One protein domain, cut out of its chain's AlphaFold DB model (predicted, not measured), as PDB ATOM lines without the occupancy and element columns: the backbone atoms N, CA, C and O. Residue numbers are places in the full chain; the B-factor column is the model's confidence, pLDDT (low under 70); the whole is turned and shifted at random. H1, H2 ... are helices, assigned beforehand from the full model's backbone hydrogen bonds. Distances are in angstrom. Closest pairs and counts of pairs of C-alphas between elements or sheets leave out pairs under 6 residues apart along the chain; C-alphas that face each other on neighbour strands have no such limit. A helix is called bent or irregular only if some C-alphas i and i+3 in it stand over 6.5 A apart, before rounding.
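AT A GLANCE: This is residues 2 to 103 and 125 to 227 of the 255 residues of an uncharacterized protein of Crocinitomicaceae bacterium (UniProt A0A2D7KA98). Four helices, H1 to H4, form an up-and-down bundle, and the long helix H7 crosses one side of it over H1 and H3. H6 crosses H1 and H2 and meets H7 in a V-shaped corner, the short H5 packs on H2 and H4, and H8 lies off the body at the end of a long link, with its residues 222 to 227 sticking out. The printed part has 205 residues with eight named helices, H1 to H8 in chain order, and no named strand; its class is all helix. It is compact, with a radius of gyration of the C-alphas of 18.5 A and spans of 50 by 50 by 42 A.

IN THESE COORDINATES: H1, residues 2 to 32, begins at C-alpha 2 (45.457, 80.939, 28.825) and is 44.1 A long; it is neither bent nor irregular, but only just: C-alphas 24 and 27 are 6.4 A apart. H2, residues 39 to 67, is 41.7 A long and H3, residues 73 to 95, is 33.1 A long. H4 is residues 127 to 143, 24.7 A; H5 residues 145 to 152, 10.3 A; H6 residues 155 to 169, 20.7 A. H7, residues 171 to 203, is 46.6 A long and ends at C-alpha 203 (54.200, 90.574, -2.773). H8, residues 215 to 227, 18.3 A, ends at C-alpha 227 (23.041, 65.684, 1.672).

HOW THE PARTS SIT: In the bundle each helix runs against the one before it in the chain. H1 and H2 form a helical hairpin at a shallow tilt of 28 degrees, closest at the C-alphas of Phe 6 and His 64, 6.9 A. H2, the hub, touches five helices; it forms a hairpin with H3, closest C-alphas Cys 61 and Tyr 80, 6.2 A, and touches H4 at Ser 54 and Phe 138, C-alphas 5.4 A apart. H3 and H4 touch at a shallow tilt of 8 degrees, opposite ways, closest C-alphas Leu 91 and Leu 131, 6.2 A. H5 touches H4 only at the corner, C-alphas of Cys 141 and Gly 148 3.8 A apart. H6 touches H1 with residues 13 to 17 of H1 alone, closest C-alphas Ile 16 and Ile 164, 6.1 A, at a steep tilt of 69 degrees, only just short of about perpendicular. H7 is about perpendicular to H1, at 84 degrees, with the C-alphas of Ile 12 and Gly 181 4.3 A apart. H8 is close to H7 but not clearly touching, closest C-alphas Leu 190 and Pro 215, 7.7 A. Every O i to N i+4 pair is within hydrogen-bond range in H2, H3, H4, H5, H6 and H8; H1 has 25 of 27 and H7 28 of 29.

THE WHOLE: The C-alphas farthest apart, of Lys 146 and Ala 227, are 57.3 A apart. Residues 104 to 124 are not printed, and C-alphas 103 and 125 are 26.4 A apart across this cut. The link from H7 to H8 is long, and residues 97 to 103 stand free. Mean pLDDT of the printed part is 80.9; it is under 70 in 40 residues, among them 95 to 103 and 205 to 227.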
ATOM      1  N   LEU A   2      45.504  79.476  28.653       87.88
ATOM      2  CA  LEU A   2      45.457  80.939  28.825       87.88
ATOM      3  C   LEU A   2      45.430  81.763  27.519       87.88
ATOM      4  O   LEU A   2      44.633  82.686  27.386       87.88
ATOM      5  N   PHE A   3      46.259  81.418  26.529       89.56
ATOM      6  CA  PHE A   3      46.311  82.145  25.250       89.56
ATOM      7  C   PHE A   3      45.071  81.933  24.371       89.56
ATOM      8  O   PHE A   3      44.623  82.853  23.693       89.56
ATOM      9  N   LEU A   4      44.495  80.728  24.389       90.56
ATOM     10  CA  LEU A   4      43.277  80.425  23.637       90.56
ATOM     11  C   LEU A   4      42.066  81.123  24.269       90.56
ATOM     12  O   LEU A   4      41.247  81.694  23.555       90.56
ATOM     13  N   GLU A   5      41.993  81.127  25.602       92.75
ATOM     14  CA  GLU A   5      40.973  81.862  26.357       92.75
ATOM     15  C   GLU A   5      41.022  83.364  26.056       92.75
ATOM     16  O   GLU A   5      39.980  83.991  25.861       92.75
ATOM     17  N   PHE A   6      42.227  83.930  25.958       94.62
ATOM     18  CA  PHE A   6      42.417  85.326  25.576       94.62
ATOM     19  C   PHE A   6      41.832  85.623  24.191       94.62
ATOM     20  O   PHE A   6      41.007  86.520  24.044       94.62
ATOM     21  N   ILE A   7      42.211  84.836  23.181       94.56
ATOM     22  CA  ILE A   7      41.729  85.013  21.804       94.56
ATOM     23  C   ILE A   7      40.207  84.843  21.722       94.56
ATOM     24  O   ILE A   7      39.526  85.597  21.022       94.56
ATOM     25  N   PHE A   8      39.656  83.877  22.457       94.62
ATOM     26  CA  PHE A   8      38.216  83.658  22.528       94.62
ATOM     27  C   PHE A   8      37.489  84.847  23.175       94.62
ATOM     28  O   PHE A   8      36.495  85.333  22.638       94.62
ATOM     29  N   THR A   9      38.029  85.380  24.272       93.94
ATOM     30  CA  THR A   9      37.495  86.577  24.937       93.94
ATOM     31  C   THR A   9      37.531  87.780  23.997       93.94
ATOM     32  O   THR A   9      36.541  88.494  23.862       93.94
ATOM     33  N   LEU A  10      38.633  87.971  23.272       95.12
ATOM     34  CA  LEU A  10      38.778  89.059  22.307       95.12
ATOM     35  C   LEU A  10      37.791  88.919  21.134       95.12
ATOM     36  O   LEU A  10      37.228  89.908  20.663       95.12
ATOM     37  N   SER A  11      37.498  87.683  20.730       94.44
ATOM     38  CA  SER A  11      36.463  87.376  19.739       94.44
ATOM     39  C   SER A  11      35.070  87.783  20.224       94.44
ATOM     40  O   SER A  11      34.334  88.434  19.487       94.44
ATOM     41  N   ILE A  12      34.721  87.473  21.476       94.12
ATOM     42  CA  ILE A  12      33.458  87.907  22.095       94.12
ATOM     43  C   ILE A  12      33.381  89.436  22.156       94.12
ATOM     44  O   ILE A  12      32.374  90.015  21.752       94.12
ATOM     45  N   VAL A  13      34.455  90.096  22.603       95.81
ATOM     46  CA  VAL A  13      34.546  91.565  22.660       95.81
ATOM     47  C   VAL A  13      34.250  92.172  21.293       95.81
ATOM     48  O   VAL A  13      33.476  93.120  21.204       95.81
ATOM     49  N   TYR A  14      34.810  91.614  20.219       94.75
ATOM     50  CA  TYR A  14      34.600  92.115  18.862       94.75
ATOM     51  C   TYR A  14      33.168  91.883  18.377       94.75
ATOM     52  O   TYR A  14      32.597  92.765  17.736       94.75
ATOM     53  N   VAL A  15      32.570  90.728  18.679       93.44
ATOM     54  CA  VAL A  15      31.167  90.451  18.342       93.44
ATOM     55  C   VAL A  15      30.245  91.446  19.044       93.44
ATOM     56  O   VAL A  15      29.444  92.105  18.380       93.44
ATOM     57  N   ILE A  16      30.389  91.606  20.362       93.56
ATOM     58  CA  ILE A  16      29.541  92.509  21.145       93.56
ATOM     59  C   ILE A  16      29.781  93.963  20.732       93.56
ATOM     60  O   ILE A  16      28.825  94.706  20.540       93.56
ATOM     61  N   PHE A  17      31.033  94.374  20.519       94.38
ATOM     62  CA  PHE A  17      31.343  95.712  20.017       94.38
ATOM     63  C   PHE A  17      30.654  95.990  18.678       94.38
ATOM     64  O   PHE A  17      30.017  97.027  18.527       94.38
ATOM     65  N   ASN A  18      30.748  95.068  17.714       90.69
ATOM     66  CA  ASN A  18      30.101  95.245  16.414       90.69
ATOM     67  C   ASN A  18      28.574  95.290  16.541       90.69
ATOM     68  O   ASN A  18      27.939  96.083  15.849       90.69
ATOM     69  N   PHE A  19      27.996  94.507  17.454       90.31
ATOM     70  CA  PHE A  19      26.570  94.563  17.770       90.31
ATOM     71  C   PHE A  19      26.160  95.919  18.371       90.31
ATOM     72  O   PHE A  19      25.229  96.548  17.871       90.31
ATOM     73  N   ILE A  20      26.887  96.416  19.380       90.38
ATOM     74  CA  ILE A  20      26.651  97.738  19.988       90.38
ATOM     75  C   ILE A  20      26.794  98.841  18.935       90.38
ATOM     76  O   ILE A  20      25.950  99.731  18.853       90.38
ATOM     77  N   TRP A  21      27.849  98.785  18.119       88.75
ATOM     78  CA  TRP A  21      28.106  99.762  17.063       88.75
ATOM     79  C   TRP A  21      26.966  99.800  16.044       88.75
ATOM     80  O   TRP A  21      26.494 100.872  15.657       88.75
ATOM     81  N   TRP A  22      26.510  98.622  15.616       86.12
ATOM     82  CA  TRP A  22      25.369  98.497  14.722       86.12
ATOM     83  C   TRP A  22      24.105  99.108  15.340       86.12
ATOM     84  O   TRP A  22      23.474  99.956  14.712       86.12
ATOM     85  N   LEU A  23      23.795  98.753  16.589       84.88
ATOM     86  CA  LEU A  23      22.585  99.192  17.280       84.88
ATOM     87  C   LEU A  23      22.557 100.706  17.547       84.88
ATOM     88  O   LEU A  23      21.546 101.354  17.291       84.88
ATOM     89  N   LEU A  24      23.648 101.267  18.076       85.62
ATOM     90  CA  LEU A  24      23.666 102.633  18.612       85.62
ATOM     91  C   LEU A  24      24.104 103.702  17.629       85.62
ATOM     92  O   LEU A  24      23.809 104.873  17.840       85.62
ATOM     93  N   ILE A  25      24.864 103.336  16.605       82.19
ATOM     94  CA  ILE A  25      25.433 104.319  15.686       82.19
ATOM     95  C   ILE A  25      24.836 104.101  14.315       82.19
ATOM     96  O   ILE A  25      24.265 105.020  13.740       82.19
ATOM     97  N   LYS A  26      24.905 102.873  13.804       75.88
ATOM     98  CA  LYS A  26      24.479 102.620  12.434       75.88
ATOM     99  C   LYS A  26      22.964 102.770  12.256       75.88
ATOM    100  O   LYS A  26      22.539 103.549  11.413       75.88
ATOM    101  N   THR A  27      22.151 102.091  13.063       72.81
ATOM    102  CA  THR A  27      20.681 102.173  12.973       72.81
ATOM    103  C   THR A  27      20.141 103.607  13.058       72.81
ATOM    104  O   THR A  27      19.401 104.002  12.154       72.81
ATOM    105  N   PRO A  28      20.507 104.429  14.064       76.94
ATOM    106  CA  PRO A  28      19.979 105.787  14.155       76.94
ATOM    107  C   PRO A  28      20.516 106.712  13.067       76.94
ATOM    108  O   PRO A  28      19.746 107.512  12.546       76.94
ATOM    109  N   VAL A  29      21.794 106.603  12.677       74.88
ATOM    110  CA  VAL A  29      22.332 107.407  11.566       74.88
ATOM    111  C   VAL A  29      21.548 107.112  10.292       74.88
ATOM    112  O   VAL A  29      21.051 108.040   9.666       74.88
ATOM    113  N   ASN A  30      21.351 105.835   9.959       70.06
ATOM    114  CA  ASN A  30      20.592 105.431   8.778       70.06
ATOM    115  C   ASN A  30      19.138 105.937   8.802       70.06
ATOM    116  O   ASN A  30      18.633 106.368   7.763       70.06
ATOM    117  N   LEU A  31      18.494 105.919   9.974       72.19
ATOM    118  CA  LEU A  31      17.121 106.393  10.162       72.19
ATOM    119  C   LEU A  31      17.009 107.921  10.029       72.19
ATOM    120  O   LEU A  31      16.070 108.413   9.412       72.19
ATOM    121  N   LEU A  32      17.984 108.669  10.553       73.56
ATOM    122  CA  LEU A  32      18.011 110.134  10.511       73.56
ATOM    123  C   LEU A  32      18.413 110.691   9.142       73.56
ATOM    124  O   LEU A  32      17.884 111.714   8.723       73.56
ATOM    125  N   THR A  33      19.333 110.037   8.428       64.56
ATOM    126  CA  THR A  33      19.816 110.519   7.122       64.56
ATOM    127  C   THR A  33      19.003 109.998   5.936       64.56
ATOM    128  O   THR A  33      19.436 110.161   4.798       64.56
ATOM    129  N   SER A  34      17.867 109.324   6.168       60.91
ATOM    130  CA  SER A  34      17.070 108.667   5.115       60.91
ATOM    131  C   SER A  34      17.942 107.855   4.143       60.91
ATOM    132  O   SER A  34      17.790 107.955   2.929       60.91
ATOM    133  N   PHE A  35      18.910 107.105   4.684       60.72
ATOM    134  CA  PHE A  35      19.905 106.318   3.932       60.72
ATOM    135  C   PHE A  35      20.905 107.110   3.057       60.72
ATOM    136  O   PHE A  35      21.854 106.528   2.546       60.72
ATOM    137  N   LYS A  36      20.821 108.444   2.964       59.44
ATOM    138  CA  LYS A  36      21.820 109.280   2.267       59.44
ATOM    139  C   LYS A  36      22.892 109.791   3.226       59.44
ATOM    140  O   LYS A  36      22.887 110.943   3.654       59.44
ATOM    141  N   ILE A  37      23.844 108.924   3.563       63.91
ATOM    142  CA  ILE A  37      25.010 109.313   4.367       63.91
ATOM    143  C   ILE A  37      26.032 110.023   3.472       63.91
ATOM    144  O   ILE A  37      26.526 109.456   2.497       63.91
ATOM    145  N   ILE A  38      26.402 111.250   3.844       76.25
ATOM    146  CA  ILE A  38      27.459 112.009   3.167       76.25
ATOM    147  C   ILE A  38      28.794 111.253   3.301       76.25
ATOM    148  O   ILE A  38      29.124 110.708   4.361       76.25
ATOM    149  N   LYS A  39      29.579 111.200   2.223       76.06
ATOM    150  CA  LYS A  39      30.802 110.388   2.123       76.06
ATOM    151  C   LYS A  39      31.814 110.688   3.239       76.06
ATOM    152  O   LYS A  39      32.447 109.766   3.751       76.06
ATOM    153  N   GLU A  40      31.946 111.949   3.633       78.12
ATOM    154  CA  GLU A  40      32.824 112.437   4.700       78.12
ATOM    155  C   GLU A  40      32.414 111.873   6.063       78.12
ATOM    156  O   GLU A  40      33.250 111.328   6.785       78.12
ATOM    157  N   LEU A  41      31.117 111.918   6.384       78.75
ATOM    158  CA  LEU A  41      30.581 111.363   7.627       78.75
ATOM    159  C   LEU A  41      30.853 109.857   7.709       78.75
ATOM    160  O   LEU A  41      31.231 109.346   8.761       78.75
ATOM    161  N   ARG A  42      30.749 109.151   6.578       78.88
ATOM    162  CA  ARG A  42      31.066 107.720   6.494       78.88
ATOM    163  C   ARG A  42      32.536 107.432   6.816       78.88
ATOM    164  O   ARG A  42      32.813 106.481   7.543       78.88
ATOM    165  N   TYR A  43      33.473 108.252   6.330       82.50
ATOM    166  CA  TYR A  43      34.894 108.121   6.685       82.50
ATOM    167  C   TYR A  43      35.143 108.358   8.175       82.50
ATOM    168  O   TYR A  43      35.883 107.591   8.789       82.50
ATOM    169  N   ILE A  44      34.508 109.376   8.759       85.75
ATOM    170  CA  ILE A  44      34.640 109.696  10.186       85.75
ATOM    171  C   ILE A  44      34.105 108.547  11.044       85.75
ATOM    172  O   ILE A  44      34.800 108.080  11.942       85.75
ATOM    173  N   LEU A  45      32.912 108.033  10.733       86.19
ATOM    174  CA  LEU A  45      32.304 106.911  11.455       86.19
ATOM    175  C   LEU A  45      33.180 105.656  11.399       86.19
ATOM    176  O   LEU A  45      33.400 105.007  12.418       86.19
ATOM    177  N   ILE A  46      33.722 105.337  10.222       85.19
ATOM    178  CA  ILE A  46      34.648 104.216  10.043       85.19
ATOM    179  C   ILE A  46      35.943 104.437  10.840       85.19
ATOM    180  O   ILE A  46      36.409 103.521  11.515       85.19
ATOM    181  N   GLY A  47      36.494 105.653  10.812       88.62
ATOM    182  CA  GLY A  47      37.665 106.036  11.602       88.62
ATOM    183  C   GLY A  47      37.449 105.841  13.097       88.62
ATOM    184  O   GLY A  47      38.232 105.152  13.746       88.62
ATOM    185  N   ILE A  48      36.349 106.376  13.630       91.50
ATOM    186  CA  ILE A  48      35.994 106.256  15.048       91.50
ATOM    187  C   ILE A  48      35.768 104.787  15.429       91.50
ATOM    188  O   ILE A  48      36.272 104.352  16.464       91.50
ATOM    189  N   LYS A  49      35.078 104.002  14.586       92.00
ATOM    190  CA  LYS A  49      34.843 102.567  14.821       92.00
ATOM    191  C   LYS A  49      36.152 101.828  15.066       92.00
ATOM    192  O   LYS A  49      36.309 101.153  16.081       92.00
ATOM    193  N   TYR A  50      37.087 101.941  14.126       92.62
ATOM    194  CA  TYR A  50      38.326 101.172  14.182       92.62
ATOM    195  C   TYR A  50      39.344 101.752  15.169       92.62
ATOM    196  O   TYR A  50      40.112 100.989  15.755       92.62
ATOM    197  N   PHE A  51      39.274 103.056  15.456       93.81
ATOM    198  CA  PHE A  51      39.979 103.662  16.582       93.81
ATOM    199  C   PHE A  51      39.544 103.047  17.918       93.81
ATOM    200  O   PHE A  51      40.379 102.550  18.672       93.81
ATOM    201  N   ILE A  52      38.236 103.006  18.191       94.19
ATOM    202  CA  ILE A  52      37.709 102.415  19.430       94.19
ATOM    203  C   ILE A  52      38.038 100.925  19.496       94.19
ATOM    204  O   ILE A  52      38.444 100.436  20.545       94.19
ATOM    205  N   LEU A  53      37.928 100.204  18.381       94.81
ATOM    206  CA  LEU A  53      38.265  98.783  18.340       94.81
ATOM    207  C   LEU A  53      39.742  98.516  18.685       94.81
ATOM    208  O   LEU A  53      40.055  97.573  19.416       94.81
ATOM    209  N   SER A  54      40.648  99.356  18.184       95.31
ATOM    210  CA  SER A  54      42.074  99.310  18.517       95.31
ATOM    211  C   SER A  54      42.299  99.504  20.022       95.31
ATOM    212  O   SER A  54      42.951  98.683  20.676       95.31
ATOM    213  N   ASN A  55      41.641 100.508  20.606       95.25
ATOM    214  CA  ASN A  55      41.713 100.811  22.038       95.25
ATOM    215  C   ASN A  55      41.138  99.682  22.903       95.25
ATOM    216  O   ASN A  55      41.733  99.309  23.918       95.25
ATOM    217  N   LEU A  56      40.023  99.084  22.480       96.19
ATOM    218  CA  LEU A  56      39.420  97.936  23.153       96.19
ATOM    219  C   LEU A  56      40.333  96.717  23.118       96.19
ATOM    220  O   LEU A  56      40.425  95.999  24.110       96.19
ATOM    221  N   THR A  57      41.035  96.497  22.008       96.56
ATOM    222  CA  THR A  57      42.012  95.407  21.893       96.56
ATOM    223  C   THR A  57      43.130  95.599  22.907       96.56
ATOM    224  O   THR A  57      43.397  94.697  23.697       96.56
ATOM    225  N   TYR A  58      43.731  96.791  22.942       96.25
ATOM    226  CA  TYR A  58      44.784  97.127  23.902       96.25
ATOM    227  C   TYR A  58      44.308  96.971  25.352       96.25
ATOM    228  O   TYR A  58      44.966  96.328  26.170       96.25
ATOM    229  N   SER A  59      43.120  97.489  25.654       95.88
ATOM    230  CA  SER A  59      42.547  97.429  26.997       95.88
ATOM    231  C   SER A  59      42.265  95.997  27.440       95.88
ATOM    232  O   SER A  59      42.517  95.651  28.588       95.88
ATOM    233  N   ASN A  60      41.793  95.135  26.536       95.69
ATOM    234  CA  ASN A  60      41.581  93.724  26.847       95.69
ATOM    235  C   ASN A  60      42.899  92.953  27.006       95.69
ATOM    236  O   ASN A  60      42.944  92.047  27.835       95.69
ATOM    237  N   CYS A  61      43.980  93.327  26.304       95.31
ATOM    238  CA  CYS A  61      45.318  92.804  26.606       95.31
ATOM    239  C   CYS A  61      45.698  93.111  28.062       95.31
ATOM    240  O   CYS A  61      46.051  92.198  28.806       95.31
ATOM    241  N   LEU A  62      45.569  94.377  28.481       94.19
ATOM    242  CA  LEU A  62      45.874  94.807  29.850       94.19
ATOM    243  C   LEU A  62      45.019  94.086  30.895       94.19
ATOM    244  O   LEU A  62      45.560  93.540  31.854       94.19
ATOM    245  N   ILE A  63      43.700  94.039  30.689       94.12
ATOM    246  CA  ILE A  63      42.766  93.361  31.597       94.12
ATOM    247  C   ILE A  63      43.135  91.880  31.734       94.12
ATOM    248  O   ILE A  63      43.135  91.346  32.840       94.12
ATOM    249  N   HIS A  64      43.486  91.207  30.633       93.94
ATOM    250  CA  HIS A  64      43.866  89.794  30.666       93.94
ATOM    251  C   HIS A  64      45.191  89.559  31.396       93.94
ATOM    252  O   HIS A  64      45.299  88.604  32.167       93.94
ATOM    253  N   ILE A  65      46.178  90.437  31.191       92.88
ATOM    254  CA  ILE A  65      47.466  90.407  31.900       92.88
ATOM    255  C   ILE A  65      47.249  90.564  33.410       92.88
ATOM    256  O   ILE A  65      47.764  89.762  34.190       92.88
ATOM    257  N   GLN A  66      46.442  91.550  33.813       91.38
ATOM    258  CA  GLN A  66      46.133  91.832  35.216       91.38
ATOM    259  C   GLN A  66      45.344  90.693  35.869       91.38
ATOM    260  O   GLN A  66      45.714  90.224  36.943       91.38
ATOM    261  N   LYS A  67      44.291  90.197  35.205       91.25
ATOM    262  CA  LYS A  67      43.423  89.126  35.720       91.25
ATOM    263  C   LYS A  67      44.184  87.825  35.977       91.25
ATOM    264  O   LYS A  67      43.893  87.135  36.946       91.25
ATOM    265  N   ASN A  68      45.139  87.486  35.112       89.88
ATOM    266  CA  ASN A  68      45.935  86.264  35.242       89.88
ATOM    267  C   ASN A  68      47.238  86.475  36.028       89.88
ATOM    268  O   ASN A  68      48.070  85.570  36.071       89.88
ATOM    269  N   THR A  69      47.433  87.654  36.636       85.88
ATOM    270  CA  THR A  69      48.622  87.997  37.437       85.88
ATOM    271  C   THR A  69      49.940  87.688  36.719       85.88
ATOM    272  O   THR A  69      50.898  87.210  37.324       85.88
ATOM    273  N   LEU A  70      49.988  87.923  35.403       84.44
ATOM    274  CA  LEU A  70      51.178  87.641  34.605       84.44
ATOM    275  C   LEU A  70      52.274  88.646  34.964       84.44
ATOM    276  O   LEU A  70      52.148  89.836  34.682       84.44
ATOM    277  N   SER A  71      53.353  88.163  35.575       78.19
ATOM    278  CA  SER A  71      54.531  88.961  35.938       78.19
ATOM    279  C   SER A  71      55.716  88.738  34.994       78.19
ATOM    280  O   SER A  71      56.614  89.576  34.910       78.19
ATOM    281  N   ASN A  72      55.714  87.635  34.243       88.25
ATOM    282  CA  ASN A  72      56.767  87.311  33.292       88.25
ATOM    283  C   ASN A  72      56.689  88.214  32.056       88.25
ATOM    284  O   ASN A  72      55.682  88.245  31.347       88.25
ATOM    285  N   PHE A  73      57.805  88.872  31.735       87.00
ATOM    286  CA  PHE A  73      57.919  89.742  30.560       87.00
ATOM    287  C   PHE A  73      57.585  89.023  29.240       87.00
ATOM    288  O   PHE A  73      56.953  89.601  28.353       87.00
ATOM    289  N   ILE A  74      57.980  87.750  29.118       88.62
ATOM    290  CA  ILE A  74      57.712  86.926  27.933       88.62
ATOM    291  C   ILE A  74      56.204  86.723  27.753       88.62
ATOM    292  O   ILE A  74      55.683  86.979  26.669       88.62
ATOM    293  N   ASP A  75      55.490  86.342  28.813       88.56
ATOM    294  CA  ASP A  75      54.049  86.073  28.753       88.56
ATOM    295  C   ASP A  75      53.251  87.343  28.424       88.56
ATOM    296  O   ASP A  75      52.361  87.321  27.571       88.56
ATOM    297  N   ILE A  76      53.629  88.473  29.030       91.00
ATOM    298  CA  ILE A  76      53.070  89.799  28.728       91.00
ATOM    299  C   ILE A  76      53.265  90.141  27.244       91.00
ATOM    300  O   ILE A  76      52.321  90.544  26.559       91.00
ATOM    301  N   SER A  77      54.480  89.942  26.728       91.75
ATOM    302  CA  SER A  77      54.809  90.225  25.330       91.75
ATOM    303  C   SER A  77      54.003  89.348  24.371       91.75
ATOM    304  O   SER A  77      53.478  89.845  23.374       91.75
ATOM    305  N   ILE A  78      53.833  88.061  24.692       92.81
ATOM    306  CA  ILE A  78      53.026  87.133  23.894       92.81
ATOM    307  C   ILE A  78      51.570  87.604  23.822       92.81
ATOM    308  O   ILE A  78      50.990  87.586  22.738       92.81
ATOM    309  N   ILE A  79      50.977  88.070  24.928       94.69
ATOM    310  CA  ILE A  79      49.598  88.585  24.925       94.69
ATOM    311  C   ILE A  79      49.454  89.797  24.003       94.69
ATOM    312  O   ILE A  79      48.534  89.836  23.184       94.69
ATOM    313  N   TYR A  80      50.381  90.756  24.065       94.88
ATOM    314  CA  TYR A  80      50.350  91.908  23.163       94.88
ATOM    315  C   TYR A  80      50.516  91.513  21.695       94.88
ATOM    316  O   TYR A  80      49.787  92.021  20.840       94.88
ATOM    317  N   VAL A  81      51.421  90.577  21.398       94.25
ATOM    318  CA  VAL A  81      51.618  90.046  20.041       94.25
ATOM    319  C   VAL A  81      50.359  89.331  19.548       94.25
ATOM    320  O   VAL A  81      49.931  89.560  18.418       94.25
ATOM    321  N   LEU A  82      49.712  88.519  20.387       94.31
ATOM    322  CA  LEU A  82      48.453  87.856  20.045       94.31
ATOM    323  C   LEU A  82      47.331  88.864  19.777       94.31
ATOM    324  O   LEU A  82      46.603  88.707  18.797       94.31
ATOM    325  N   GLY A  83      47.223  89.917  20.592       94.81
ATOM    326  CA  GLY A  83      46.278  91.011  20.364       94.81
ATOM    327  C   GLY A  83      46.529  91.722  19.031       94.81
ATOM    328  O   GLY A  83      45.592  91.929  18.259       94.81
ATOM    329  N   ALA A  84      47.797  92.008  18.711       94.25
ATOM    330  CA  ALA A  84      48.201  92.614  17.440       94.25
ATOM    331  C   ALA A  84      47.828  91.735  16.237       94.25
ATOM    332  O   ALA A  84      47.278  92.224  15.246       94.25
ATOM    333  N   ILE A  85      48.128  90.434  16.325       92.62
ATOM    334  CA  ILE A  85      47.831  89.453  15.278       92.62
ATOM    335  C   ILE A  85      46.323  89.361  15.073       92.62
ATOM    336  O   ILE A  85      45.862  89.448  13.937       92.62
ATOM    337  N   PHE A  86      45.546  89.225  16.148       93.56
ATOM    338  CA  PHE A  86      44.097  89.094  16.042       93.56
ATOM    339  C   PHE A  86      43.448  90.346  15.440       93.56
ATOM    340  O   PHE A  86      42.683  90.228  14.482       93.56
ATOM    341  N   LEU A  87      43.808  91.543  15.929       94.44
ATOM    342  CA  LEU A  87      43.348  92.817  15.366       94.44
ATOM    343  C   LEU A  87      43.692  92.909  13.877       94.44
ATOM    344  O   LEU A  87      42.833  93.233  13.059       94.44
ATOM    345  N   SER A  88      44.927  92.567  13.508       90.62
ATOM    346  CA  SER A  88      45.364  92.589  12.112       90.62
ATOM    347  C   SER A  88      44.532  91.635  11.255       90.62
ATOM    348  O   SER A  88      43.985  92.060  10.241       90.62
ATOM    349  N   LEU A  89      44.378  90.368  11.660       88.81
ATOM    350  CA  LEU A  89      43.585  89.379  10.917       88.81
ATOM    351  C   LEU A  89      42.132  89.827  10.753       88.81
ATOM    352  O   LEU A  89      41.566  89.669   9.669       88.81
ATOM    353  N   TYR A  90      41.544  90.422  11.789       88.81
ATOM    354  CA  TYR A  90      40.200  90.981  11.724       88.81
ATOM    355  C   TYR A  90      40.098  92.127  10.706       88.81
ATOM    356  O   TYR A  90      39.253  92.084   9.809       88.81
ATOM    357  N   LEU A  91      40.984  93.124  10.790       88.44
ATOM    358  CA  LEU A  91      40.982  94.271   9.878       88.44
ATOM    359  C   LEU A  91      41.228  93.831   8.430       88.44
ATOM    360  O   LEU A  91      40.511  94.239   7.519       88.44
ATOM    361  N   PHE A  92      42.179  92.923   8.212       81.06
ATOM    362  CA  PHE A  92      42.441  92.330   6.903       81.06
ATOM    363  C   PHE A  92      41.236  91.564   6.352       81.06
ATOM    364  O   PHE A  92      40.933  91.666   5.161       81.06
ATOM    365  N   SER A  93      40.510  90.848   7.214       74.00
ATOM    366  CA  SER A  93      39.271  90.165   6.832       74.00
ATOM    367  C   SER A  93      38.194  91.149   6.372       74.00
ATOM    368  O   SER A  93      37.434  90.824   5.464       74.00
ATOM    369  N   LYS A  94      38.159  92.365   6.934       75.88
ATOM    370  CA  LYS A  94      37.248  93.437   6.500       75.88
ATOM    371  C   LYS A  94      37.692  94.154   5.220       75.88
ATOM    372  O   LYS A  94      36.839  94.702   4.529       75.88
ATOM    373  N   LEU A  95      38.975  94.113   4.845       68.69
ATOM    374  CA  LEU A  95      39.452  94.649   3.556       68.69
ATOM    375  C   LEU A  95      39.116  93.749   2.372       68.69
ATOM    376  O   LEU A  95      38.860  94.240   1.275       68.69
ATOM    377  N   ASN A  96      39.119  92.437   2.586       61.62
ATOM    378  CA  ASN A  96      38.779  91.459   1.561       61.62
ATOM    379  C   ASN A  96      37.260  91.261   1.479       61.62
ATOM    380  O   ASN A  96      36.766  90.145   1.638       61.62
ATOM    381  N   LYS A  97      36.526  92.350   1.206       55.91
ATOM    382  CA  LYS A  97      35.088  92.329   0.905       55.91
ATOM    383  C   LYS A  97      34.857  91.567  -0.399       55.91
ATOM    384  O   LYS A  97      34.771  92.149  -1.476       55.91
ATOM    385  N   LYS A  98      34.785  90.241  -0.333       49.84
ATOM    386  CA  LYS A  98      34.142  89.471  -1.393       49.84
ATOM    387  C   LYS A  98      32.641  89.561  -1.146       49.84
ATOM    388  O   LYS A  98      32.178  89.131  -0.094       49.84
ATOM    389  N   LYS A  99      31.919  90.175  -2.091       47.44
ATOM    390  CA  LYS A  99      30.450  90.186  -2.153       47.44
ATOM    391  C   LYS A  99      29.952  88.748  -2.025       47.44
ATOM    392  O   LYS A  99      30.103  87.986  -2.972       47.44
ATOM    393  N   SER A 100      29.410  88.389  -0.867       43.91
ATOM    394  CA  SER A 100      28.901  87.040  -0.610       43.91
ATOM    395  C   SER A 100      27.701  87.055   0.338       43.91
ATOM    396  O   SER A 100      27.626  86.315   1.306       43.91
ATOM    397  N   ILE A 101      26.783  87.991   0.097       43.34
ATOM    398  CA  ILE A 101      25.477  88.074   0.776       43.34
ATOM    399  C   ILE A 101      24.336  87.784  -0.213       43.34
ATOM    400  O   ILE A 101      23.233  87.420   0.188       43.34
ATOM    401  N   LEU A 102      24.603  87.865  -1.521       40.78
ATOM    402  CA  LEU A 102      23.569  87.757  -2.549       40.78
ATOM    403  C   LEU A 102      23.000  86.335  -2.694       40.78
ATOM    404  O   LEU A 102      21.893  86.186  -3.188       40.78
ATOM    405  N   ASN A 103      23.712  85.305  -2.238       38.31
ATOM    406  CA  ASN A 103      23.423  83.922  -2.620       38.31
ATOM    407  C   ASN A 103      22.601  83.122  -1.594       38.31
ATOM    408  O   ASN A 103      22.200  81.990  -1.852       38.31
ATOM    409  N   LYS A 125      37.981 104.864  -0.997       71.75
ATOM    410  CA  LYS A 125      39.410 104.955  -1.363       71.75
ATOM    411  C   LYS A 125      40.369 104.885  -0.161       71.75
ATOM    412  O   LYS A 125      41.431 104.273  -0.249       71.75
ATOM    413  N   TYR A 126      39.981 105.483   0.966       77.19
ATOM    414  CA  TYR A 126      40.800 105.577   2.176       77.19
ATOM    415  C   TYR A 126      40.497 104.534   3.260       77.19
ATOM    416  O   TYR A 126      41.186 104.525   4.272       77.19
ATOM    417  N   GLU A 127      39.548 103.614   3.066       77.69
ATOM    418  CA  GLU A 127      39.211 102.592   4.074       77.69
ATOM    419  C   GLU A 127      40.439 101.755   4.465       77.69
ATOM    420  O   GLU A 127      40.733 101.588   5.645       77.69
ATOM    421  N   LYS A 128      41.244 101.352   3.473       81.88
ATOM    422  CA  LYS A 128      42.525 100.648   3.666       81.88
ATOM    423  C   LYS A 128      43.504 101.422   4.559       81.88
ATOM    424  O   LYS A 128      44.167 100.822   5.400       81.88
ATOM    425  N   HIS A 129      43.563 102.746   4.406       86.31
ATOM    426  CA  HIS A 129      44.443 103.607   5.199       86.31
ATOM    427  C   HIS A 129      43.944 103.718   6.641       86.31
ATOM    428  O   HIS A 129      44.739 103.603   7.567       86.31
ATOM    429  N   ILE A 130      42.630 103.864   6.838       86.62
ATOM    430  CA  ILE A 130      42.013 103.935   8.171       86.62
ATOM    431  C   ILE A 130      42.282 102.654   8.971       86.62
ATOM    432  O   ILE A 130      42.636 102.717  10.151       86.62
ATOM    433  N   LEU A 131      42.177 101.485   8.330       87.19
ATOM    434  CA  LEU A 131      42.489 100.225   9.007       87.19
ATOM    435  C   LEU A 131      43.975 100.143   9.379       87.19
ATOM    436  O   LEU A 131      44.303  99.759  10.497       87.19
ATOM    437  N   GLY A 132      44.871 100.558   8.476       88.31
ATOM    438  CA  GLY A 132      46.309 100.620   8.757       88.31
ATOM    439  C   GLY A 132      46.640 101.542   9.934       88.31
ATOM    440  O   GLY A 132      47.377 101.150  10.835       88.31
ATOM    441  N   ILE A 133      46.025 102.728   9.984       92.00
ATOM    442  CA  ILE A 133      46.161 103.678  11.099       92.00
ATOM    443  C   ILE A 133      45.723 103.038  12.422       92.00
ATOM    444  O   ILE A 133      46.368 103.238  13.445       92.00
ATOM    445  N   SER A 134      44.679 102.211  12.410       92.75
ATOM    446  CA  SER A 134      44.184 101.547  13.624       92.75
ATOM    447  C   SER A 134      45.206 100.566  14.216       92.75
ATOM    448  O   SER A 134      45.324 100.467  15.438       92.75
ATOM    449  N   ILE A 135      45.992  99.895  13.367       93.25
ATOM    450  CA  ILE A 135      47.118  99.047  13.794       93.25
ATOM    451  C   ILE A 135      48.232  99.912  14.391       93.25
ATOM    452  O   ILE A 135      48.751  99.589  15.457       93.25
ATOM    453  N   VAL A 136      48.566 101.034  13.744       94.38
ATOM    454  CA  VAL A 136      49.584 101.971  14.251       94.38
ATOM    455  C   VAL A 136      49.202 102.483  15.642       94.38
ATOM    456  O   VAL A 136      50.033 102.476  16.547       94.38
ATOM    457  N   ILE A 137      47.935 102.845  15.849       94.38
ATOM    458  CA  ILE A 137      47.428 103.304  17.149       94.38
ATOM    459  C   ILE A 137      47.586 102.220  18.218       94.38
ATOM    460  O   ILE A 137      48.112 102.507  19.290       94.38
ATOM    461  N   PHE A 138      47.246 100.966  17.907       95.56
ATOM    462  CA  PHE A 138      47.451  99.844  18.829       95.56
ATOM    463  C   PHE A 138      48.929  99.707  19.222       95.56
ATOM    464  O   PHE A 138      49.265  99.599  20.402       95.56
ATOM    465  N   THR A 139      49.833  99.756  18.238       94.25
ATOM    466  CA  THR A 139      51.277  99.656  18.495       94.25
ATOM    467  C   THR A 139      51.824 100.848  19.281       94.25
ATOM    468  O   THR A 139      52.714 100.667  20.113       94.25
ATOM    469  N   ALA A 140      51.269 102.048  19.083       94.31
ATOM    470  CA  ALA A 140      51.624 103.236  19.848       94.31
ATOM    471  C   ALA A 140      51.199 103.107  21.320       94.31
ATOM    472  O   ALA A 140      51.984 103.455  22.199       94.31
ATOM    473  N   CYS A 141      50.020 102.535  21.601       94.12
ATOM    474  CA  CYS A 141      49.563 102.255  22.970       94.12
ATOM    475  C   CYS A 141      50.508 101.315  23.731       94.12
ATOM    476  O   CYS A 141      50.694 101.473  24.934       94.12
ATOM    477  N   ILE A 142      51.122 100.353  23.037       93.44
ATOM    478  CA  ILE A 142      52.103  99.437  23.638       93.44
ATOM    479  C   ILE A 142      53.461 100.125  23.815       93.44
ATOM    480  O   ILE A 142      54.085 100.004  24.864       93.44
ATOM    481  N   SER A 143      53.921 100.839  22.786       91.31
ATOM    482  CA  SER A 143      55.279 101.400  22.746       91.31
ATOM    483  C   SER A 143      55.447 102.624  23.648       91.31
ATOM    484  O   SER A 143      56.553 102.912  24.099       91.31
ATOM    485  N   ILE A 144      54.361 103.357  23.906       93.50
ATOM    486  CA  ILE A 144      54.355 104.579  24.712       93.50
ATOM    487  C   ILE A 144      53.390 104.363  25.889       93.50
ATOM    488  O   ILE A 144      52.196 104.640  25.750       93.50
ATOM    489  N   PRO A 145      53.874 103.920  27.069       87.81
ATOM    490  CA  PRO A 145      53.014 103.564  28.202       87.81
ATOM    491  C   PRO A 145      52.047 104.676  28.620       87.81
ATOM    492  O   PRO A 145      50.869 104.415  28.831       87.81
ATOM    493  N   LYS A 146      52.514 105.934  28.639       91.50
ATOM    494  CA  LYS A 146      51.668 107.101  28.944       91.50
ATOM    495  C   LYS A 146      50.503 107.253  27.965       91.50
ATOM    496  O   LYS A 146      49.400 107.592  28.371       91.50
ATOM    497  N   PHE A 147      50.746 107.019  26.676       91.50
ATOM    498  CA  PHE A 147      49.696 107.098  25.663       91.50
ATOM    499  C   PHE A 147      48.692 105.957  25.842       91.50
ATOM    500  O   PHE A 147      47.489 106.204  25.862       91.50
ATOM    501  N   GLY A 148      49.182 104.732  26.054       90.88
ATOM    502  CA  GLY A 148      48.335 103.581  26.355       90.88
ATOM    503  C   GLY A 148      47.454 103.796  27.588       90.88
ATOM    504  O   GLY A 148      46.255 103.537  27.534       90.88
ATOM    505  N   GLU A 149      48.004 104.356  28.667       90.12
ATOM    506  CA  GLU A 149      47.260 104.652  29.894       90.12
ATOM    507  C   GLU A 149      46.142 105.682  29.671       90.12
ATOM    508  O   GLU A 149      45.004 105.445  30.074       90.12
ATOM    509  N   ILE A 150      46.425 106.778  28.956       92.00
ATOM    510  CA  ILE A 150      45.417 107.793  28.602       92.00
ATOM    511  C   ILE A 150      44.278 107.170  27.788       92.00
ATOM    512  O   ILE A 150      43.102 107.470  28.005       92.00
ATOM    513  N   ILE A 151      44.616 106.293  26.842       90.19
ATOM    514  CA  ILE A 151      43.635 105.596  26.008       90.19
ATOM    515  C   ILE A 151      42.806 104.610  26.838       90.19
ATOM    516  O   ILE A 151      41.586 104.553  26.679       90.19
ATOM    517  N   TYR A 152      43.445 103.868  27.744       90.81
ATOM    518  CA  TYR A 152      42.774 102.932  28.643       90.81
ATOM    519  C   TYR A 152      41.772 103.651  29.555       90.81
ATOM    520  O   TYR A 152      40.618 103.229  29.648       90.81
ATOM    521  N   GLN A 153      42.184 104.774  30.148       91.00
ATOM    522  CA  GLN A 153      41.376 105.590  31.058       91.00
ATOM    523  C   GLN A 153      40.349 106.482  30.341       91.00
ATOM    524  O   GLN A 153      39.584 107.201  30.988       91.00
ATOM    525  N   ASN A 154      40.298 106.453  29.008       92.50
ATOM    526  CA  ASN A 154      39.353 107.257  28.251       92.50
ATOM    527  C   ASN A 154      37.897 106.880  28.618       92.50
ATOM    528  O   ASN A 154      37.544 105.700  28.539       92.50
ATOM    529  N   PRO A 155      37.013 107.848  28.936       92.25
ATOM    530  CA  PRO A 155      35.633 107.560  29.336       92.25
ATOM    531  C   PRO A 155      34.839 106.746  28.311       92.25
ATOM    532  O   PRO A 155      34.044 105.888  28.689       92.25
ATOM    533  N   ILE A 156      35.070 106.976  27.014       91.62
ATOM    534  CA  ILE A 156      34.415 106.230  25.932       91.62
ATOM    535  C   ILE A 156      34.890 104.777  25.954       91.62
ATOM    536  O   ILE A 156      34.080 103.856  25.864       91.62
ATOM    537  N   ASN A 157      36.197 104.565  26.115       93.38
ATOM    538  CA  ASN A 157      36.781 103.231  26.191       93.38
ATOM    539  C   ASN A 157      36.260 102.462  27.416       93.38
ATOM    540  O   ASN A 157      35.765 101.346  27.268       93.38
ATOM    541  N   ILE A 158      36.271 103.088  28.597       93.50
ATOM    542  CA  ILE A 158      35.716 102.520  29.836       93.50
ATOM    543  C   ILE A 158      34.234 102.177  29.659       93.50
ATOM    544  O   ILE A 158      33.797 101.091  30.040       93.50
ATOM    545  N   TRP A 159      33.453 103.072  29.050       95.19
ATOM    546  CA  TRP A 159      32.039 102.825  28.787       95.19
ATOM    547  C   TRP A 159      31.840 101.583  27.912       95.19
ATOM    548  O   TRP A 159      31.040 100.718  28.271       95.19
ATOM    549  N   PHE A 160      32.596 101.436  26.817       94.88
ATOM    550  CA  PHE A 160      32.506 100.242  25.973       94.88
ATOM    551  C   PHE A 160      32.929  98.977  26.721       94.88
ATOM    552  O   PHE A 160      32.221  97.979  26.632       94.88
ATOM    553  N   ILE A 161      34.028  99.009  27.482       94.81
ATOM    554  CA  ILE A 161      34.482  97.864  28.288       94.81
ATOM    555  C   ILE A 161      33.373  97.416  29.242       94.81
ATOM    556  O   ILE A 161      32.987  96.248  29.224       94.81
ATOM    557  N   ASN A 162      32.802  98.348  30.006       94.75
ATOM    558  CA  ASN A 162      31.758  98.050  30.983       94.75
ATOM    559  C   ASN A 162      30.482  97.522  30.318       94.75
ATOM    560  O   ASN A 162      29.856  96.595  30.827       94.75
ATOM    561  N   ARG A 163      30.091  98.078  29.166       94.19
ATOM    562  CA  ARG A 163      28.911  97.604  28.425       94.19
ATOM    563  C   ARG A 163      29.124  96.224  27.825       94.19
ATOM    564  O   ARG A 163      28.230  95.390  27.924       94.19
ATOM    565  N   ILE A 164      30.297  95.966  27.254       93.25
ATOM    566  CA  ILE A 164      30.648  94.655  26.702       93.25
ATOM    567  C   ILE A 164      30.672  93.602  27.813       93.25
ATOM    568  O   ILE A 164      30.082  92.536  27.656       93.25
ATOM    569  N   GLN A 165      31.302  93.912  28.948       92.56
ATOM    570  CA  GLN A 165      31.330  93.019  30.104       92.56
ATOM    571  C   GLN A 165      29.930  92.781  30.672       92.56
ATOM    572  O   GLN A 165      29.577  91.632  30.908       92.56
ATOM    573  N   GLY A 166      29.113  93.827  30.826       90.56
ATOM    574  CA  GLY A 166      27.730  93.699  31.291       90.56
ATOM    575  C   GLY A 166      26.906  92.757  30.410       90.56
ATOM    576  O   GLY A 166      26.338  91.794  30.914       90.56
ATOM    577  N   LEU A 167      26.947  92.956  29.087       90.25
ATOM    578  CA  LEU A 167      26.246  92.092  28.129       90.25
ATOM    579  C   LEU A 167      26.760  90.647  28.129       90.25
ATOM    580  O   LEU A 167      26.013  89.732  27.801       90.25
ATOM    581  N   TYR A 168      28.031  90.424  28.464       89.25
ATOM    582  CA  TYR A 168      28.590  89.076  28.542       89.25
ATOM    583  C   TYR A 168      28.327  88.380  29.886       89.25
ATOM    584  O   TYR A 168      28.333  87.152  29.949       89.25
ATOM    585  N   LEU A 169      28.125  89.131  30.968       88.25
ATOM    586  CA  LEU A 169      27.845  88.572  32.293       88.25
ATOM    587  C   LEU A 169      26.391  88.101  32.434       88.25
ATOM    588  O   LEU A 169      26.133  87.191  33.222       88.25
ATOM    589  N   ASP A 170      25.471  88.650  31.640       90.19
ATOM    590  CA  ASP A 170      24.076  88.212  31.600       90.19
ATOM    591  C   ASP A 170      23.963  86.740  31.150       90.19
ATOM    592  O   ASP A 170      24.391  86.414  30.043       90.19
ATOM    593  N   PRO A 171      23.361  85.823  31.937       82.25
ATOM    594  CA  PRO A 171      23.426  84.378  31.678       82.25
ATOM    595  C   PRO A 171      22.943  83.937  30.289       82.25
ATOM    596  O   PRO A 171      23.569  83.092  29.649       82.25
ATOM    597  N   ILE A 172      21.844  84.526  29.806       86.50
ATOM    598  CA  ILE A 172      21.270  84.217  28.487       86.50
ATOM    599  C   ILE A 172      22.186  84.746  27.378       86.50
ATOM    600  O   ILE A 172      22.543  84.024  26.444       86.50
ATOM    601  N   LEU A 173      22.610  86.005  27.502       87.44
ATOM    602  CA  LEU A 173      23.462  86.662  26.515       87.44
ATOM    603  C   LEU A 173      24.866  86.053  26.478       87.44
ATOM    604  O   LEU A 173      25.438  85.921  25.400       87.44
ATOM    605  N   LYS A 174      25.390  85.585  27.614       88.69
ATOM    606  CA  LYS A 174      26.661  84.862  27.717       88.69
ATOM    607  C   LYS A 174      26.692  83.634  26.817       88.69
ATOM    608  O   LYS A 174      27.687  83.408  26.130       88.69
ATOM    609  N   GLY A 175      25.611  82.849  26.808       88.25
ATOM    610  CA  GLY A 175      25.485  81.677  25.940       88.25
ATOM    611  C   GLY A 175      25.480  82.069  24.463       88.25
ATOM    612  O   GLY A 175      26.274  81.552  23.678       88.25
ATOM    613  N   ILE A 176      24.643  83.045  24.107       89.62
ATOM    614  CA  ILE A 176      24.488  83.539  22.733       89.62
ATOM    615  C   ILE A 176      25.812  84.112  22.205       89.62
ATOM    616  O   ILE A 176      26.341  83.648  21.192       89.62
ATOM    617  N   PHE A 177      26.396  85.079  22.913       91.56
ATOM    618  CA  PHE A 177      27.658  85.705  22.525       91.56
ATOM    619  C   PHE A 177      28.851  84.755  22.627       91.56
ATOM    620  O   PHE A 177      29.797  84.916  21.863       91.56
ATOM    621  N   GLY A 178      28.814  83.743  23.499       90.38
ATOM    622  CA  GLY A 178      29.824  82.687  23.533       90.38
ATOM    623  C   GLY A 178      29.849  81.870  22.238       90.38
ATOM    624  O   GLY A 178      30.914  81.680  21.651       90.38
ATOM    625  N   ILE A 179      28.675  81.453  21.747       89.94
ATOM    626  CA  ILE A 179      28.543  80.727  20.474       89.94
ATOM    627  C   ILE A 179      28.983  81.617  19.308       89.94
ATOM    628  O   ILE A 179      29.840  81.221  18.515       89.94
ATOM    629  N   PHE A 180      28.460  82.845  19.224       88.50
ATOM    630  CA  PHE A 180      28.862  83.781  18.171       88.50
ATOM    631  C   PHE A 180      30.354  84.113  18.230       88.50
ATOM    632  O   PHE A 180      31.002  84.165  17.189       88.50
ATOM    633  N   GLY A 181      30.917  84.279  19.428       89.50
ATOM    634  CA  GLY A 181      32.342  84.503  19.651       89.50
ATOM    635  C   GLY A 181      33.197  83.352  19.127       89.50
ATOM    636  O   GLY A 181      34.210  83.597  18.479       89.50
ATOM    637  N   PHE A 182      32.765  82.102  19.317       90.44
ATOM    638  CA  PHE A 182      33.470  80.932  18.789       90.44
ATOM    639  C   PHE A 182      33.475  80.908  17.254       90.44
ATOM    640  O   PHE A 182      34.537  80.801  16.638       90.44
ATOM    641  N   PHE A 183      32.309  81.067  16.620       87.88
ATOM    642  CA  PHE A 183      32.219  81.121  15.156       87.88
ATOM    643  C   PHE A 183      32.985  82.313  14.577       87.88
ATOM    644  O   PHE A 183      33.664  82.200  13.552       87.88
ATOM    645  N   PHE A 184      32.924  83.456  15.252       87.56
ATOM    646  CA  PHE A 184      33.671  84.645  14.877       87.56
ATOM    647  C   PHE A 184      35.183  84.422  14.969       87.56
ATOM    648  O   PHE A 184      35.909  84.782  14.043       87.56
ATOM    649  N   MET A 185      35.660  83.770  16.029       90.56
ATOM    650  CA  MET A 185      37.065  83.398  16.189       90.56
ATOM    651  C   MET A 185      37.533  82.536  15.012       90.56
ATOM    652  O   MET A 185      38.459  82.912  14.292       90.56
ATOM    653  N   VAL A 186      36.860  81.404  14.774       85.19
ATOM    654  CA  VAL A 186      37.219  80.449  13.711       85.19
ATOM    655  C   VAL A 186      37.191  81.123  12.338       85.19
ATOM    656  O   VAL A 186      38.140  81.000  11.561       85.19
ATOM    657  N   SER A 187      36.135  81.883  12.044       78.69
ATOM    658  CA  SER A 187      36.002  82.577  10.760       78.69
ATOM    659  C   SER A 187      37.072  83.651  10.557       78.69
ATOM    660  O   SER A 187      37.611  83.757   9.454       78.69
ATOM    661  N   THR A 188      37.437  84.398  11.604       83.19
ATOM    662  CA  THR A 188      38.500  85.413  11.547       83.19
ATOM    663  C   THR A 188      39.850  84.777  11.233       83.19
ATOM    664  O   THR A 188      40.570  85.275  10.368       83.19
ATOM    665  N   PHE A 189      40.183  83.635  11.844       83.25
ATOM    666  CA  PHE A 189      41.419  82.920  11.516       83.25
ATOM    667  C   PHE A 189      41.429  82.386  10.087       83.25
ATOM    668  O   PHE A 189      42.405  82.591   9.369       83.25
ATOM    669  N   LEU A 190      40.350  81.738   9.642       78.62
ATOM    670  CA  LEU A 190      40.278  81.177   8.290       78.62
ATOM    671  C   LEU A 190      40.382  82.270   7.217       78.62
ATOM    672  O   LEU A 190      41.195  82.163   6.296       78.62
ATOM    673  N   LYS A 191      39.627  83.365   7.370       72.81
ATOM    674  CA  LYS A 191      39.706  84.538   6.481       72.81
ATOM    675  C   LYS A 191      41.082  85.198   6.544       72.81
ATOM    676  O   LYS A 191      41.630  85.586   5.509       72.81
ATOM    677  N   GLY A 192      41.665  85.271   7.735       70.06
ATOM    678  CA  GLY A 192      43.014  85.762   7.963       70.06
ATOM    679  C   GLY A 192      44.075  84.961   7.202       70.06
ATOM    680  O   GLY A 192      44.885  85.550   6.488       70.06
ATOM    681  N   ILE A 193      44.020  83.626   7.252       72.38
ATOM    682  CA  ILE A 193      44.931  82.728   6.518       72.38
ATOM    683  C   ILE A 193      44.790  82.910   5.002       72.38
ATOM    684  O   ILE A 193      45.788  83.033   4.289       72.38
ATOM    685  N   VAL A 194      43.559  82.968   4.486       70.19
ATOM    686  CA  VAL A 194      43.318  83.215   3.052       70.19
ATOM    687  C   VAL A 194      43.887  84.573   2.637       70.19
ATOM    688  O   VAL A 194      44.529  84.698   1.594       70.19
ATOM    689  N   THR A 195      43.709  85.589   3.480       66.81
ATOM    690  CA  THR A 195      44.193  86.946   3.220       66.81
ATOM    691  C   THR A 195      45.716  87.029   3.239       66.81
ATOM    692  O   THR A 195      46.294  87.610   2.320       66.81
ATOM    693  N   ILE A 196      46.376  86.400   4.217       71.81
ATOM    694  CA  ILE A 196      47.842  86.370   4.299       71.81
ATOM    695  C   ILE A 196      48.438  85.637   3.094       71.81
ATOM    696  O   ILE A 196      49.436  86.082   2.532       71.81
ATOM    697  N   SER A 197      47.788  84.560   2.641       69.62
ATOM    698  CA  SER A 197      48.181  83.822   1.440       69.62
ATOM    699  C   SER A 197      48.080  84.701   0.192       69.62
ATOM    700  O   SER A 197      49.033  84.789  -0.582       69.62
ATOM    701  N   ASN A 198      46.971  85.428   0.030       69.75
ATOM    702  CA  ASN A 198      46.773  86.350  -1.092       69.75
ATOM    703  C   ASN A 198      47.790  87.496  -1.085       69.75
ATOM    704  O   ASN A 198      48.342  87.841  -2.128       69.75
ATOM    705  N   PHE A 199      48.058  88.070   0.088       70.44
ATOM    706  CA  PHE A 199      49.034  89.142   0.256       70.44
ATOM    707  C   PHE A 199      50.455  88.663  -0.044       70.44
ATOM    708  O   PHE A 199      51.158  89.297  -0.827       70.44
ATOM    709  N   ARG A 200      50.847  87.496   0.486       73.56
ATOM    710  CA  ARG A 200      52.122  86.845   0.170       73.56
ATOM    711  C   ARG A 200      52.257  86.628  -1.336       73.56
ATOM    712  O   ARG A 200      53.245  87.045  -1.924       73.56
ATOM    713  N   ASN A 201      51.253  86.046  -1.986       70.81
ATOM    714  CA  ASN A 201      51.314  85.784  -3.426       70.81
ATOM    715  C   ASN A 201      51.435  87.082  -4.245       70.81
ATOM    716  O   ASN A 201      52.158  87.111  -5.239       70.81
ATOM    717  N   LYS A 202      50.788  88.167  -3.794       70.62
ATOM    718  CA  LYS A 202      50.869  89.495  -4.416       70.62
ATOM    719  C   LYS A 202      52.236  90.163  -4.228       70.62
ATOM    720  O   LYS A 202      52.719  90.782  -5.169       70.62
ATOM    721  N   ILE A 203      52.858  90.032  -3.054       72.00
ATOM    722  CA  ILE A 203      54.200  90.574  -2.773       72.00
ATOM    723  C   ILE A 203      55.287  89.789  -3.505       72.00
ATOM    724  O   ILE A 203      56.171  90.382  -4.110       72.00
ATOM    725  N   PHE A 204      55.217  88.459  -3.477       74.81
ATOM    726  CA  PHE A 204      56.241  87.594  -4.064       74.81
ATOM    727  C   PHE A 204      56.035  87.332  -5.567       74.81
ATOM    728  O   PHE A 204      56.699  86.468  -6.133       74.81
ATOM    729  N   GLY A 205      55.106  88.037  -6.225       55.28
ATOM    730  CA  GLY A 205      54.883  87.937  -7.673       55.28
ATOM    731  C   GLY A 205      54.452  86.548  -8.165       55.28
ATOM    732  O   GLY A 205      54.500  86.268  -9.364       55.28
ATOM    733  N   MET A 206      54.023  85.659  -7.265       55.03
ATOM    734  CA  MET A 206      53.550  84.329  -7.632       55.03
ATOM    735  C   MET A 206      52.202  84.473  -8.343       55.03
ATOM    736  O   MET A 206      51.197  84.806  -7.711       55.03
ATOM    737  N   LYS A 207      52.172  84.227  -9.665       49.94
ATOM    738  CA  LYS A 207      50.935  84.199 -10.468       49.94
ATOM    739  C   LYS A 207      49.859  83.413  -9.721       49.94
ATOM    740  O   LYS A 207      50.108  82.282  -9.304       49.94
ATOM    741  N   ASN A 208      48.678  84.022  -9.581       42.88
ATOM    742  CA  ASN A 208      47.494  83.477  -8.919       42.88
ATOM    743  C   ASN A 208      47.209  82.029  -9.360       42.88
ATOM    744  O   ASN A 208      46.431  81.793 -10.286       42.88
ATOM    745  N   LYS A 209      47.775  81.028  -8.677       42.34
ATOM    746  CA  LYS A 209      47.147  79.708  -8.638       42.34
ATOM    747  C   LYS A 209      45.823  79.939  -7.928       42.34
ATOM    748  O   LYS A 209      45.841  80.390  -6.785       42.34
ATOM    749  N   LYS A 210      44.705  79.711  -8.634       42.12
ATOM    750  CA  LYS A 210      43.338  79.790  -8.093       42.12
ATOM    751  C   LYS A 210      43.366  79.249  -6.665       42.12
ATOM    752  O   LYS A 210      43.677  78.077  -6.458       42.12
ATOM    753  N   VAL A 211      43.173  80.144  -5.701       44.34
ATOM    754  CA  VAL A 211      43.269  79.832  -4.277       44.34
ATOM    755  C   VAL A 211      42.318  78.672  -4.016       44.34
ATOM    756  O   VAL A 211      41.143  78.755  -4.372       44.34
ATOM    757  N   LYS A 212      42.839  77.568  -3.466       45.91
ATOM    758  CA  LYS A 212      42.002  76.458  -3.003       45.91
ATOM    759  C   LYS A 212      40.949  77.038  -2.058       45.91
ATOM    760  O   LYS A 212      41.305  77.740  -1.113       45.91
ATOM    761  N   LYS A 213      39.687  76.736  -2.368       45.19
ATOM    762  CA  LYS A 213      38.475  77.009  -1.586       45.19
ATOM    763  C   LYS A 213      38.721  76.893  -0.082       45.19
ATOM    764  O   LYS A 213      39.488  76.016   0.335       45.19
ATOM    765  N   ASN A 214      38.078  77.765   0.695       52.12
ATOM    766  CA  ASN A 214      38.230  77.867   2.152       52.12
ATOM    767  C   ASN A 214      38.082  76.461   2.796       52.12
ATOM    768  O   ASN A 214      37.254  75.684   2.329       52.12
ATOM    769  N   PRO A 215      38.829  76.067   3.843       46.59
ATOM    770  CA  PRO A 215      38.677  74.735   4.449       46.59
ATOM    771  C   PRO A 215      37.251  74.454   4.952       46.59
ATOM    772  O   PRO A 215      36.741  73.352   4.769       46.59
ATOM    773  N   LEU A 216      36.578  75.480   5.492       45.50
ATOM    774  CA  LEU A 216      35.145  75.438   5.814       45.50
ATOM    775  C   LEU A 216      34.279  75.243   4.565       45.50
ATOM    776  O   LEU A 216      33.366  74.433   4.586       45.50
ATOM    777  N   GLU A 217      34.608  75.917   3.463       47.53
ATOM    778  CA  GLU A 217      33.926  75.768   2.172       47.53
ATOM    779  C   GLU A 217      34.112  74.343   1.621       47.53
ATOM    780  O   GLU A 217      33.198  73.790   1.029       47.53
ATOM    781  N   GLN A 218      35.259  73.690   1.837       50.62
ATOM    782  CA  GLN A 218      35.462  72.283   1.461       50.62
ATOM    783  C   GLN A 218      34.691  71.316   2.363       50.62
ATOM    784  O   GLN A 218      34.079  70.387   1.845       50.62
ATOM    785  N   MET A 219      34.678  71.532   3.683       48.00
ATOM    786  CA  MET A 219      33.872  70.713   4.599       48.00
ATOM    787  C   MET A 219      32.378  70.867   4.316       48.00
ATOM    788  O   MET A 219      31.679  69.864   4.242       48.00
ATOM    789  N   MET A 220      31.903  72.090   4.087       46.56
ATOM    790  CA  MET A 220      30.503  72.387   3.794       46.56
ATOM    791  C   MET A 220      30.099  71.897   2.399       46.56
ATOM    792  O   MET A 220      29.048  71.289   2.259       46.56
ATOM    793  N   ASN A 221      30.979  72.006   1.395       51.62
ATOM    794  CA  ASN A 221      30.774  71.362   0.090       51.62
ATOM    795  C   ASN A 221      30.704  69.837   0.199       51.62
ATOM    796  O   ASN A 221      29.951  69.210  -0.540       51.62
ATOM    797  N   ASN A 222      31.491  69.227   1.084       58.34
ATOM    798  CA  ASN A 222      31.429  67.787   1.306       58.34
ATOM    799  C   ASN A 222      30.134  67.404   2.033       58.34
ATOM    800  O   ASN A 222      29.468  66.484   1.581       58.34
ATOM    801  N   PHE A 223      29.722  68.155   3.059       50.22
ATOM    802  CA  PHE A 223      28.439  67.974   3.751       50.22
ATOM    803  C   PHE A 223      27.234  68.137   2.814       50.22
ATOM    804  O   PHE A 223      26.359  67.273   2.787       50.22
ATOM    805  N   ASN A 224      27.216  69.188   1.990       49.88
ATOM    806  CA  ASN A 224      26.159  69.436   1.010       49.88
ATOM    807  C   ASN A 224      26.148  68.359  -0.082       49.88
ATOM    808  O   ASN A 224      25.084  67.886  -0.460       49.88
ATOM    809  N   LYS A 225      27.313  67.882  -0.545       53.22
ATOM    810  CA  LYS A 225      27.380  66.737  -1.473       53.22
ATOM    811  C   LYS A 225      26.840  65.448  -0.860       53.22
ATOM    812  O   LYS A 225      26.211  64.673  -1.575       53.22
ATOM    813  N   THR A 226      27.067  65.219   0.432       49.75
ATOM    814  CA  THR A 226      26.511  64.065   1.149       49.75
ATOM    815  C   THR A 226      24.996  64.201   1.344       49.75
ATOM    816  O   THR A 226      24.287  63.211   1.210       49.75
ATOM    817  N   ALA A 227      24.478  65.414   1.565       44.84
ATOM    818  CA  ALA A 227      23.041  65.684   1.672       44.84
ATOM    819  C   ALA A 227      22.305  65.651   0.311       44.84
ATOM    820  O   ALA A 227      21.169  65.194   0.227       44.84
TER     821      ALA A 227